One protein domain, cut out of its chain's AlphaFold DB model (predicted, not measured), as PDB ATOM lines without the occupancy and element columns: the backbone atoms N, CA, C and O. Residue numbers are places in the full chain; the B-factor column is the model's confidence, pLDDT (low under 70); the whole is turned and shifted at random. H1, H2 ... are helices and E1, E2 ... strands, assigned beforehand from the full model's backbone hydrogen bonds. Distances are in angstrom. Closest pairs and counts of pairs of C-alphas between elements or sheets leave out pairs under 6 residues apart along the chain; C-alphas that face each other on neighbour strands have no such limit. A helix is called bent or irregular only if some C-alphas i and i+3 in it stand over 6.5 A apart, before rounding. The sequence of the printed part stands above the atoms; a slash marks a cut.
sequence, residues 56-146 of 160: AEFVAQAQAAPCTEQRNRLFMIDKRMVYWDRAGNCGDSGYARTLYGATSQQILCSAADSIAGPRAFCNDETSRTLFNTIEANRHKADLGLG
ATOM      1  N   ALA A  56      35.612 -49.757  12.086       93.06
ATOM      2  CA  ALA A  56      36.701 -50.112  12.994       93.06
ATOM      3  C   ALA A  56      37.998 -50.532  12.275       93.06
ATOM      4  O   ALA A  56      39.084 -50.205  12.753       93.06
ATOM      5  N   GLU A  57      37.912 -51.206  11.120       94.44
ATOM      6  CA  GLU A  57      39.103 -51.616  10.361       94.44
ATOM      7  C   GLU A  57      39.850 -50.397   9.799       94.44
ATOM      8  O   GLU A  57      41.072 -50.297   9.904       94.44
ATOM      9  N   PHE A  58      39.100 -49.428   9.267       97.19
ATOM     10  CA  PHE A  58      39.644 -48.210   8.684       97.19
ATOM     11  C   PHE A  58      40.221 -47.307   9.767       97.19
ATOM     12  O   PHE A  58      41.284 -46.722   9.570       97.19
ATOM     13  N   VAL A  59      39.563 -47.226  10.930       96.94
ATOM     14  CA  VAL A  59      40.080 -46.498  12.096       96.94
ATOM     15  C   VAL A  59      41.406 -47.102  12.550       96.94
ATOM     16  O   VAL A  59      42.381 -46.368  12.696       96.94
ATOM     17  N   ALA A  60      41.483 -48.428  12.704       95.25
ATOM     18  CA  ALA A  60      42.723 -49.103  13.085       95.25
ATOM     19  C   ALA A  60      43.839 -48.864  12.051       95.25
ATOM     20  O   ALA A  60      44.969 -48.526  12.415       95.25
ATOM     21  N   GLN A  61      43.516 -48.961  10.757       95.75
ATOM     22  CA  GLN A  61      44.451 -48.666   9.671       95.75
ATOM     23  C   GLN A  61      44.942 -47.213   9.722       95.75
ATOM     24  O   GLN A  61      46.137 -46.957   9.575       95.75
ATOM     25  N   ALA A  62      44.038 -46.261   9.957       96.31
ATOM     26  CA  ALA A  62      44.362 -44.846  10.045       96.31
ATOM     27  C   ALA A  62      45.211 -44.507  11.275       96.31
ATOM     28  O   ALA A  62      46.102 -43.663  11.184       96.31
ATOM     29  N   GLN A  63      44.982 -45.175  12.407       95.19
ATOM     30  CA  GLN A  63      45.776 -45.005  13.625       95.19
ATOM     31  C   GLN A  63      47.199 -45.546  13.476       95.19
ATOM     32  O   GLN A  63      48.146 -44.898  13.919       95.19
ATOM     33  N   ALA A  64      47.351 -46.698  12.820       94.31
ATOM     34  CA  ALA A  64      48.647 -47.329  12.578       94.31
ATOM     35  C   ALA A  64      49.464 -46.651  11.461       94.31
ATOM     36  O   ALA A  64      50.627 -46.991  11.244       94.31
ATOM     37  N   ALA A  65      48.869 -45.712  10.722       93.25
ATOM     38  CA  ALA A  65      49.495 -45.115   9.555       93.25
ATOM     39  C   ALA A  65      50.579 -44.084   9.915       93.25
ATOM     40  O   ALA A  65      50.309 -43.141  10.672       93.25
ATOM     41  N   PRO A  66      51.775 -44.176   9.307       90.44
ATOM     42  CA  PRO A  66      52.776 -43.120   9.400       90.44
ATOM     43  C   PRO A  66      52.364 -41.902   8.554       90.44
ATOM     44  O   PRO A  66      51.400 -41.970   7.786       90.44
ATOM     45  N   CYS A  67      53.120 -40.804   8.651       90.00
ATOM     46  CA  CYS A  67      53.009 -39.651   7.748       90.00
ATOM     47  C   CYS A  67      51.621 -39.006   7.765       90.00
ATOM     48  O   CYS A  67      50.975 -38.799   6.735       90.00
ATOM     49  N   THR A  68      51.132 -38.749   8.968       94.00
ATOM     50  CA  THR A  68      49.749 -38.327   9.234       94.00
ATOM     51  C   THR A  68      49.704 -37.173  10.236       94.00
ATOM     52  O   THR A  68      48.663 -36.900  10.834       94.00
ATOM     53  N   GLU A  69      50.838 -36.504  10.454       91.88
ATOM     54  CA  GLU A  69      51.004 -35.445  11.455       91.88
ATOM     55  C   GLU A  69      50.272 -34.159  11.048       91.88
ATOM     56  O   GLU A  69      49.926 -33.350  11.904       91.88
ATOM     57  N   GLN A  70      50.014 -33.967   9.749       94.38
ATOM     58  CA  GLN A  70      49.286 -32.804   9.233       94.38
ATOM     59  C   GLN A  70      47.810 -33.110   8.978       94.38
ATOM     60  O   GLN A  70      46.955 -32.239   9.140       94.38
ATOM     61  N   ARG A  71      47.498 -34.327   8.520       94.44
ATOM     62  CA  ARG A  71      46.133 -34.730   8.185       94.44
ATOM     63  C   ARG A  71      45.957 -36.233   8.318       94.44
ATOM     64  O   ARG A  71      46.779 -37.008   7.833       94.44
ATOM     65  N   ASN A  72      44.844 -36.622   8.923       96.19
ATOM     66  CA  ASN A  72      44.372 -37.995   8.980       96.19
ATOM     67  C   ASN A  72      42.850 -37.949   9.134       96.19
ATOM     68  O   ASN A  72      42.358 -37.647  10.216       96.19
ATOM     69  N   ARG A  73      42.107 -38.100   8.037       97.44
ATOM     70  CA  ARG A  73      40.646 -37.935   8.035       97.44
ATOM     71  C   ARG A  73      39.986 -39.070   7.279       97.44
ATOM     72  O   ARG A  73      40.376 -39.352   6.147       97.44
ATOM     73  N   LEU A  74      38.976 -39.668   7.890       98.06
ATOM     74  CA  LEU A  74      38.143 -40.699   7.291       98.06
ATOM     75  C   LEU A  74      36.734 -40.153   7.062       98.06
ATOM     76  O   LEU A  74      36.193 -39.446   7.911       98.06
ATOM     77  N   PHE A  75      36.143 -40.507   5.926       98.44
ATOM     78  CA  PHE A  75      34.772 -40.164   5.570       98.44
ATOM     79  C   PHE A  75      34.068 -41.407   5.038       98.44
ATOM     80  O   PHE A  75      34.555 -42.031   4.095       98.44
ATOM     81  N   MET A  76      32.923 -41.758   5.611       97.88
ATOM     82  CA  MET A  76      32.013 -42.744   5.043       97.88
ATOM     83  C   MET A  76      31.122 -42.062   4.006       97.88
ATOM     84  O   MET A  76      30.561 -41.001   4.271       97.88
ATOM     85  N   ILE A  77      30.993 -42.673   2.830       98.00
ATOM     86  CA  ILE A  77      30.192 -42.158   1.717       98.00
ATOM     87  C   ILE A  77      29.115 -43.189   1.394       98.00
ATOM     88  O   ILE A  77      29.410 -44.362   1.141       98.00
ATOM     89  N   ASP A  78      27.858 -42.753   1.457       96.94
ATOM     90  CA  ASP A  78      26.652 -43.533   1.157       96.94
ATOM     91  C   ASP A  78      26.553 -44.873   1.899       96.94
ATOM     92  O   ASP A  78      25.891 -45.797   1.432       96.94
ATOM     93  N   LYS A  79      27.236 -45.006   3.046       96.31
ATOM     94  CA  LYS A  79      27.367 -46.261   3.812       96.31
ATOM     95  C   LYS A  79      27.917 -47.433   2.988       96.31
ATOM     96  O   LYS A  79      27.614 -48.589   3.273       96.31
ATOM     97  N   ARG A  80      28.704 -47.143   1.949       95.81
ATOM     98  CA  ARG A  80      29.216 -48.142   0.993       95.81
ATOM     99  C   ARG A  80      30.700 -48.011   0.698       95.81
ATOM    100  O   ARG A  80      31.316 -48.984   0.277       95.81
ATOM    101  N   MET A  81      31.243 -46.815   0.873       97.25
ATOM    102  CA  MET A  81      32.632 -46.499   0.577       97.25
ATOM    103  C   MET A  81      33.241 -45.725   1.733       97.25
ATOM    104  O   MET A  81      32.534 -45.055   2.491       97.25
ATOM    105  N   VAL A  82      34.562 -45.778   1.826       98.31
ATOM    106  CA  VAL A  82      35.327 -44.964   2.766       98.31
ATOM    107  C   VAL A  82      36.390 -44.198   1.998       98.31
ATOM    108  O   VAL A  82      37.201 -44.790   1.291       98.31
ATOM    109  N   TYR A  83      36.399 -42.876   2.130       98.44
ATOM    110  CA  TYR A  83      37.491 -42.036   1.659       98.44
ATOM    111  C   TYR A  83      38.433 -41.729   2.820       98.44
ATOM    112  O   TYR A  83      38.013 -41.232   3.866       98.44
ATOM    113  N   TRP A  84      39.716 -42.008   2.620       98.25
ATOM    114  CA  TRP A  84      40.774 -41.694   3.566       98.25
ATOM    115  C   TRP A  84      41.745 -40.694   2.959       98.25
ATOM    116  O   TRP A  84      42.316 -40.932   1.895       98.25
ATOM    117  N   ASP A  85      41.960 -39.594   3.669       97.31
ATOM    118  CA  ASP A  85      42.899 -38.546   3.301       97.31
ATOM    119  C   ASP A  85      43.932 -38.354   4.410       97.31
ATOM    120  O   ASP A  85      43.605 -37.931   5.528       97.31
ATOM    121  N   ARG A  86      45.191 -38.653   4.080       95.81
ATOM    122  CA  ARG A  86      46.332 -38.477   4.972       95.81
ATOM    123  C   ARG A  86      47.430 -37.626   4.356       95.81
ATOM    124  O   ARG A  86      47.694 -37.697   3.155       95.81
ATOM    125  N   ALA A  87      48.093 -36.852   5.205       95.25
ATOM    126  CA  ALA A  87      49.289 -36.104   4.857       95.25
ATOM    127  C   ALA A  87      50.180 -35.872   6.078       95.25
ATOM    128  O   ALA A  87      49.700 -35.746   7.210       95.25
ATOM    129  N   GLY A  88      51.475 -35.753   5.819       94.12
ATOM    130  CA  GLY A  88      52.507 -35.575   6.826       94.12
ATOM    131  C   GLY A  88      53.788 -35.021   6.219       94.12
ATOM    132  O   GLY A  88      53.883 -34.808   5.011       94.12
ATOM    133  N   ASN A  89      54.787 -34.789   7.064       89.94
ATOM    134  CA  ASN A  89      56.072 -34.235   6.628       89.94
ATOM    135  C   ASN A  89      57.084 -35.345   6.303       89.94
ATOM    136  O   ASN A  89      58.166 -35.405   6.885       89.94
ATOM    137  N   CYS A  90      56.700 -36.253   5.409       87.06
ATOM    138  CA  CYS A  90      57.539 -37.366   4.974       87.06
ATOM    139  C   CYS A  90      58.224 -37.050   3.642       87.06
ATOM    140  O   CYS A  90      57.604 -36.464   2.757       87.06
ATOM    141  N   GLY A  91      59.502 -37.433   3.518       77.19
ATOM    142  CA  GLY A  91      60.322 -37.143   2.334       77.19
ATOM    143  C   GLY A  91      59.810 -37.812   1.056       77.19
ATOM    144  O   GLY A  91      59.827 -37.187   0.004       77.19
ATOM    145  N   ASP A  92      59.282 -39.031   1.186       77.06
ATOM    146  CA  ASP A  92      58.513 -39.731   0.159       77.06
ATOM    147  C   ASP A  92      57.097 -39.990   0.688       77.06
ATOM    148  O   ASP A  92      56.912 -40.242   1.882       77.06
ATOM    149  N   SER A  93      56.092 -39.957  -0.196       81.06
ATOM    150  CA  SER A  93      54.686 -40.182   0.184       81.06
ATOM    151  C   SER A  93      54.156 -39.177   1.217       81.06
ATOM    152  O   SER A  93      53.418 -39.546   2.133       81.06
ATOM    153  N   GLY A  94      54.477 -37.888   1.043       90.25
ATOM    154  CA  GLY A  94      53.998 -36.802   1.911       90.25
ATOM    155  C   GLY A  94      52.468 -36.693   2.001       90.25
ATOM    156  O   GLY A  94      51.933 -36.106   2.942       90.25
ATOM    157  N   TYR A  95      51.738 -37.306   1.065       93.56
ATOM    158  CA  TYR A  95      50.309 -37.559   1.205       93.56
ATOM    159  C   TYR A  95      49.887 -38.871   0.534       93.56
ATOM    160  O   TYR A  95      50.513 -39.345  -0.420       93.56
ATOM    161  N   ALA A  96      48.749 -39.403   0.980       94.88
ATOM    162  CA  ALA A  96      47.986 -40.409   0.254       94.88
ATOM    163  C   ALA A  96      46.486 -40.181   0.451       94.88
ATOM    164  O   ALA A  96      46.031 -39.797   1.528       94.88
ATOM    165  N   ARG A  97      45.729 -40.410  -0.613       96.75
ATOM    166  CA  ARG A  97      44.278 -40.261  -0.675       96.75
ATOM    167  C   ARG A  97      43.732 -41.526  -1.301       96.75
ATOM    168  O   ARG A  97      44.211 -41.930  -2.360       96.75
ATOM    169  N   THR A  98      42.800 -42.194  -0.647       98.06
ATOM    170  CA  THR A  98      42.327 -43.505  -1.094       98.06
ATOM    171  C   THR A  98      40.831 -43.616  -0.890       98.06
ATOM    172  O   THR A  98      40.326 -43.332   0.190       98.06
ATOM    173  N   LEU A  99      40.132 -44.020  -1.944       98.50
ATOM    174  CA  LEU A  99      38.732 -44.399  -1.907       98.50
ATOM    175  C   LEU A  99      38.654 -45.920  -1.870       98.50
ATOM    176  O   LEU A  99      39.123 -46.596  -2.790       98.50
ATOM    177  N   TYR A 100      38.068 -46.432  -0.802       98.19
ATOM    178  CA  TYR A 100      37.826 -47.844  -0.566       98.19
ATOM    179  C   TYR A 100      36.358 -48.187  -0.805       98.19
ATOM    180  O   TYR A 100      35.481 -47.333  -0.660       98.19
ATOM    181  N   GLY A 101      36.100 -49.448  -1.138       96.06
ATOM    182  CA  GLY A 101      34.763 -50.028  -1.136       96.06
ATOM    183  C   GLY A 101      34.331 -50.455   0.266       96.06
ATOM    184  O   GLY A 101      34.542 -49.740   1.245       96.06
ATOM    185  N   ALA A 102      33.744 -51.647   0.360       93.31
ATOM    186  CA  ALA A 102      33.202 -52.180   1.608       93.31
ATOM    187  C   ALA A 102      34.280 -52.600   2.621       93.31
ATOM    188  O   ALA A 102      33.975 -52.771   3.794       93.31
ATOM    189  N   THR A 103      35.522 -52.801   2.176       93.38
ATOM    190  CA  THR A 103      36.627 -53.278   3.020       93.38
ATOM    191  C   THR A 103      37.898 -52.479   2.769       93.38
ATOM    192  O   THR A 103      38.086 -51.929   1.676       93.38
ATOM    193  N   SER A 104      38.806 -52.443   3.747       93.56
ATOM    194  CA  SER A 104      40.094 -51.737   3.626       93.56
ATOM    195  C   SER A 104      41.032 -52.325   2.562       93.56
ATOM    196  O   SER A 104      41.957 -51.655   2.104       93.56
ATOM    197  N   GLN A 105      40.786 -53.557   2.109       94.00
ATOM    198  CA  GLN A 105      41.534 -54.191   1.020       94.00
ATOM    199  C   GLN A 105      40.960 -53.843  -0.363       94.00
ATOM    200  O   GLN A 105      41.662 -53.955  -1.370       94.00
ATOM    201  N   GLN A 106      39.705 -53.391  -0.436       95.12
ATOM    202  CA  GLN A 106      39.043 -53.035  -1.689       95.12
ATOM    203  C   GLN A 106      39.360 -51.589  -2.090       95.12
ATOM    204  O   GLN A 106      38.531 -50.693  -1.950       95.12
ATOM    205  N   ILE A 107      40.561 -51.346  -2.610       96.81
ATOM    206  CA  ILE A 107      40.953 -50.027  -3.128       96.81
ATOM    207  C   ILE A 107      40.263 -49.776  -4.475       96.81
ATOM    208  O   ILE A 107      40.564 -50.455  -5.455       96.81
ATOM    209  N   LEU A 108      39.385 -48.774  -4.543       97.56
ATOM    210  CA  LEU A 108      38.698 -48.358  -5.773       97.56
ATOM    211  C   LEU A 108      39.548 -47.362  -6.560       97.56
ATOM    212  O   LEU A 108      39.841 -47.578  -7.735       97.56
ATOM    213  N   CYS A 109      40.003 -46.306  -5.882       98.12
ATOM    214  CA  CYS A 109      40.889 -45.285  -6.430       98.12
ATOM    215  C   CYS A 109      41.895 -44.819  -5.379       98.12
ATOM    216  O   CYS A 109      41.623 -44.828  -4.180       98.12
ATOM    217  N   SER A 110      43.061 -44.374  -5.826       97.00
ATOM    218  CA  SER A 110      44.082 -43.793  -4.965       97.00
ATOM    219  C   SER A 110      44.850 -42.693  -5.680       97.00
ATOM    220  O   SER A 110      45.046 -42.745  -6.892       97.00
ATOM    221  N   ALA A 111      45.295 -41.702  -4.919       95.12
ATOM    222  CA  ALA A 111      46.232 -40.683  -5.349       95.12
ATOM    223  C   ALA A 111      47.275 -40.468  -4.255       95.12
ATOM    224  O   ALA A 111      46.930 -40.204  -3.104       95.12
ATOM    225  N   ALA A 112      48.550 -40.545  -4.605       92.94
ATOM    226  CA  ALA A 112      49.642 -40.399  -3.651       92.94
ATOM    227  C   ALA A 112      50.785 -39.585  -4.246       92.94
ATOM    228  O   ALA A 112      50.948 -39.503  -5.470       92.94
ATOM    229  N   ASP A 113      51.571 -38.990  -3.355       87.50
ATOM    230  CA  ASP A 113      52.858 -38.449  -3.749       87.50
ATOM    231  C   ASP A 113      53.849 -39.586  -4.001       87.50
ATOM    232  O   ASP A 113      53.877 -40.581  -3.272       87.50
ATOM    233  N   SER A 114      54.666 -39.440  -5.034       80.31
ATOM    234  CA  SER A 114      55.715 -40.401  -5.358       80.31
ATOM    235  C   SER A 114      56.966 -39.664  -5.804       80.31
ATOM    236  O   SER A 114      56.886 -38.531  -6.271       80.31
ATOM    237  N   ILE A 115      58.116 -40.336  -5.752       76.50
ATOM    238  CA  ILE A 115      59.395 -39.793  -6.242       76.50
ATOM    239  C   ILE A 115      59.278 -39.295  -7.696       76.50
ATOM    240  O   ILE A 115      59.935 -38.339  -8.094       76.50
ATOM    241  N   ALA A 116      58.408 -39.917  -8.498       79.62
ATOM    242  CA  ALA A 116      58.152 -39.541  -9.887       79.62
ATOM    243  C   ALA A 116      57.000 -38.525 -10.053       79.62
ATOM    244  O   ALA A 116      56.449 -38.393 -11.146       79.62
ATOM    245  N   GLY A 117      56.620 -37.841  -8.974       77.44
ATOM    246  CA  GLY A 117      55.516 -36.892  -8.904       77.44
ATOM    247  C   GLY A 117      54.171 -37.516  -8.505       77.44
ATOM    248  O   GLY A 117      54.059 -38.741  -8.362       77.44
ATOM    249  N   PRO A 118      53.127 -36.682  -8.333       80.81
ATOM    250  CA  PRO A 118      51.770 -37.122  -8.028       80.81
ATOM    251  C   PRO A 118      51.256 -38.163  -9.020       80.81
ATOM    252  O   PRO A 118      51.237 -37.928 -10.231       80.81
ATOM    253  N   ARG A 119      50.785 -39.302  -8.510       85.81
ATOM    254  CA  ARG A 119      50.148 -40.344  -9.324       85.81
ATOM    255  C   ARG A 119      48.770 -40.660  -8.781       85.81
ATOM    256  O   ARG A 119      48.606 -40.802  -7.572       85.81
ATOM    257  N   ALA A 120      47.806 -40.789  -9.687       90.62
ATOM    258  CA  ALA A 120      46.464 -41.267  -9.394       90.62
ATOM    259  C   ALA A 120      46.175 -42.533 -10.204       90.62
ATOM    260  O   ALA A 120      46.537 -42.628 -11.378       90.62
ATOM    261  N   PHE A 121      45.519 -43.500  -9.576       93.31
ATOM    262  CA  PHE A 121      45.189 -44.790 -10.160       93.31
ATOM    263  C   PHE A 121      43.836 -45.271  -9.634       93.31
ATOM    264  O   PHE A 121      43.540 -45.096  -8.455       93.31
ATOM    265  N   CYS A 122      43.033 -45.888 -10.499       96.31
ATOM    266  CA  CYS A 122      41.767 -46.508 -10.126       96.31
ATOM    267  C   CYS A 122      41.758 -47.957 -10.606       96.31
ATOM    268  O   CYS A 122      42.032 -48.211 -11.775       96.31
ATOM    269  N   ASN A 123      41.445 -48.882  -9.697       95.81
ATOM    270  CA  ASN A 123      41.153 -50.276 -10.036       95.81
ATOM    271  C   ASN A 123      39.753 -50.411 -10.641       95.81
ATOM    272  O   ASN A 123      39.509 -51.301 -11.449       95.81
ATOM    273  N   ASP A 124      38.841 -49.530 -10.229       91.94
ATOM    274  CA  ASP A 124      37.474 -49.469 -10.719       91.94
ATOM    275  C   ASP A 124      37.222 -48.120 -11.398       91.94
ATOM    276  O   ASP A 124      37.132 -47.068 -10.760       91.94
ATOM    277  N   GLU A 125      37.097 -48.162 -12.722       94.75
ATOM    278  CA  GLU A 125      36.851 -46.982 -13.549       94.75
ATOM    279  C   GLU A 125      35.503 -46.318 -13.254       94.75
ATOM    280  O   GLU A 125      35.368 -45.105 -13.426       94.75
ATOM    281  N   THR A 126      34.518 -47.067 -12.750       95.50
ATOM    282  CA  THR A 126      33.202 -46.503 -12.415       95.50
ATOM    283  C   THR A 126      33.278 -45.529 -11.237       95.50
ATOM    284  O   THR A 126      32.499 -44.580 -11.158       95.50
ATOM    285  N   SER A 127      34.291 -45.686 -10.383       96.25
ATOM    286  CA  SER A 127      34.551 -44.825  -9.228       96.25
ATOM    287  C   SER A 127      35.358 -43.561  -9.570       96.25
ATOM    288  O   SER A 127      35.453 -42.644  -8.750       96.25
ATOM    289  N   ARG A 128      35.924 -43.458 -10.784       96.69
ATOM    290  CA  ARG A 128      36.850 -42.374 -11.160       96.69
ATOM    291  C   ARG A 128      36.223 -40.986 -11.072       96.69
ATOM    292  O   ARG A 128      36.845 -40.068 -10.540       96.69
ATOM    293  N   THR A 129      35.012 -40.813 -11.597       96.94
ATOM    294  CA  THR A 129      34.338 -39.503 -11.604       96.94
ATOM    295  C   THR A 129      34.057 -39.021 -10.185       96.94
ATOM    296  O   THR A 129      34.343 -37.868  -9.864       96.94
ATOM    297  N   LEU A 130      33.563 -39.912  -9.319       97.56
ATOM    298  CA  LEU A 130      33.343 -39.620  -7.905       97.56
ATOM    299  C   LEU A 130      34.655 -39.210  -7.225       97.56
ATOM    300  O   LEU A 130      34.721 -38.161  -6.585       97.56
ATOM    301  N   PHE A 131      35.713 -40.003  -7.418       98.06
ATOM    302  CA  PHE A 131      37.023 -39.735  -6.832       98.06
ATOM    303  C   PHE A 131      37.582 -38.378  -7.268       98.06
ATOM    304  O   PHE A 131      37.994 -37.586  -6.427       98.06
ATOM    305  N   ASN A 132      37.521 -38.047  -8.559       97.31
ATOM    306  CA  ASN A 132      37.983 -36.751  -9.060       97.31
ATOM    307  C   ASN A 132      37.213 -35.569  -8.443       97.31
ATOM    308  O   ASN A 132      37.818 -34.544  -8.123       97.31
ATOM    309  N   THR A 133      35.899 -35.712  -8.239       98.19
ATOM    310  CA  THR A 133      35.080 -34.694  -7.561       98.19
ATOM    311  C   THR A 133      35.536 -34.481  -6.121       98.19
ATOM    312  O   THR A 133      35.749 -33.332  -5.719       98.19
ATOM    313  N   ILE A 134      35.755 -35.573  -5.378       98.25
ATOM    314  CA  ILE A 134      36.284 -35.540  -4.008       98.25
ATOM    315  C   ILE A 134      37.641 -34.834  -3.988       98.25
ATOM    316  O   ILE A 134      37.850 -33.906  -3.210       98.25
ATOM    317  N   GLU A 135      38.558 -35.201  -4.881       96.44
ATOM    318  CA  GLU A 135      39.915 -34.652  -4.915       96.44
ATOM    319  C   GLU A 135      39.938 -33.131  -5.145       96.44
ATOM    320  O   GLU A 135      40.723 -32.410  -4.507       96.44
ATOM    321  N   ALA A 136      39.042 -32.634  -6.005       96.94
ATOM    322  CA  ALA A 136      38.865 -31.208  -6.273       96.94
ATOM    323  C   ALA A 136      38.240 -30.445  -5.088       96.94
ATOM    324  O   ALA A 136      38.494 -29.252  -4.912       96.94
ATOM    325  N   ASN A 137      37.459 -31.125  -4.243       98.00
ATOM    326  CA  ASN A 137      36.648 -30.511  -3.190       98.00
ATOM    327  C   ASN A 137      36.977 -31.003  -1.768       98.00
ATOM    328  O   ASN A 137      36.256 -30.673  -0.832       98.00
ATOM    329  N   ARG A 138      38.090 -31.717  -1.563       94.94
ATOM    330  CA  ARG A 138      38.507 -32.365  -0.294       94.94
ATOM    331  C   ARG A 138      38.580 -31.467   0.950       94.94
ATOM    332  O   ARG A 138      38.753 -31.948   2.070       94.94
ATOM    333  N   HIS A 139      38.555 -30.153   0.759       94.56
ATOM    334  CA  HIS A 139      38.541 -29.157   1.829       94.56
ATOM    335  C   HIS A 139      37.123 -28.878   2.357       94.56
ATOM    336  O   HIS A 139      36.983 -28.256   3.406       94.56
ATOM    337  N   LYS A 140      36.081 -29.334   1.653       96.62
ATOM    338  CA  LYS A 140      34.675 -29.209   2.045       96.62
ATOM    339  C   LYS A 140      34.246 -30.392   2.908       96.62
ATOM    340  O   LYS A 140      34.763 -31.495   2.749       96.62
ATOM    341  N   ALA A 141      33.280 -30.159   3.795       94.56
ATOM    342  CA  ALA A 141      32.761 -31.183   4.702       94.56
ATOM    343  C   ALA A 141      32.050 -32.332   3.964       94.56
ATOM    344  O   ALA A 141      32.174 -33.482   4.364       94.56
ATOM    345  N   ASP A 142      31.366 -32.024   2.861       96.44
ATOM    346  CA  ASP A 142      30.649 -32.980   2.008       96.44
ATOM    347  C   ASP A 142      31.506 -33.512   0.847       96.44
ATOM    348  O   ASP A 142      30.987 -34.136  -0.076       96.44
ATOM    349  N   LEU A 143      32.807 -33.193   0.833       97.94
ATOM    350  CA  LEU A 143      33.730 -33.512  -0.259       97.94
ATOM    351  C   LEU A 143      33.254 -33.007  -1.640       97.94
ATOM    352  O   LEU A 143      33.705 -33.506  -2.669       97.94
ATOM    353  N   GLY A 144      32.359 -32.012  -1.679       97.62
ATOM    354  CA  GLY A 144      31.758 -31.482  -2.905       97.62
ATOM    355  C   GLY A 144      30.791 -32.427  -3.615       97.62
ATOM    356  O   GLY A 144      30.516 -32.210  -4.794       97.62
ATOM    357  N   LEU A 145      30.298 -33.460  -2.931       97.44
ATOM    358  CA  LEU A 145      29.352 -34.425  -3.491       97.44
ATOM    359  C   LEU A 145      27.896 -33.927  -3.464       97.44
ATOM    360  O   LEU A 145      27.052 -34.452  -4.193       97.44
ATOM    361  N   GLY A 146      27.599 -32.878  -2.689       95.19
ATOM    362  CA  GLY A 146      26.270 -32.284  -2.609       95.19
ATOM    363  C   GLY A 146      25.221 -33.210  -1.987       95.19
ATOM    364  O   GLY A 146      25.523 -34.267  -1.441       95.19
TER     365      GLY A 146
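What this domain is: This is residues 56 to 146 of the 160 residues of an uncharacterized protein of Massilia eurypsychrophila (UniProt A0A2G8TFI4). A twisted sheet of five strands makes the core, with short helix H1 over one face, by E1 and E2, and longer helix H2 slantwise over the opposite face, by E3 and E4. The printed part has 91 residues, in the order H1, E1, E2, E3, E4, E5, H2. The sheet, E1 E2 E3 E4 E5, is antiparallel, a meander, each strand the antiparallel neighbour of the one before. The class is mixed, helices and strands; the whole is compact, radius of gyration of the C-alphas 12.5 A, and spans 33 by 29 by 25 A.

How they stand to each other: H1, residues 56 to 64, touches E1, residues 71 to 77; the closest C-alphas are those of Ala 62 and Asn 72, 6.9 A apart. E1 forms a hairpin with E2, residues 81 to 87, where N 73 and O 85 are 2.9 A apart, within hydrogen-bond range. H1 has a height over the sheet of 10.1 A and runs along the strands, at 10 degrees to E2 on the local plane. E2 forms a hairpin with E3, residues 95 to 100 (N 84 and O 98, 2.8 A). E3 forms one with E4, residues 107 to 112 (N 97 and O 111, 2.8 A), and E4 one with E5, residues 119 to 122 (N 110 and O 121, 2.8 A). H2, residues 125 to 137, is on the opposite face from H1, at a height of 8.7 A, and touches E4; the closest C-alphas, of Leu 108 and Ser 127, are 6.5 A apart. H2 is irregular, with C-alphas 126 and 129 7.1 A apart. Every O i to N i+4 pair is within range in H1, and 7 of 9 in H2.

Where its parts are: H1 begins at C-alpha 56, (36.701, -50.112, 12.994), and is 12.3 A long. E1 to E5 measure 18.7, 20.1, 16.3, 13.0 and 10.4 A. H2, 19.5 A, ends at C-alpha 137, (36.648, -30.511, -3.190).

The domain as a whole: The C-alphas of Gly 91 and Gly 146, the farthest apart, are 34.8 A apart. The printed part has no cut and no long link. No printed residue is under 70 in pLDDT.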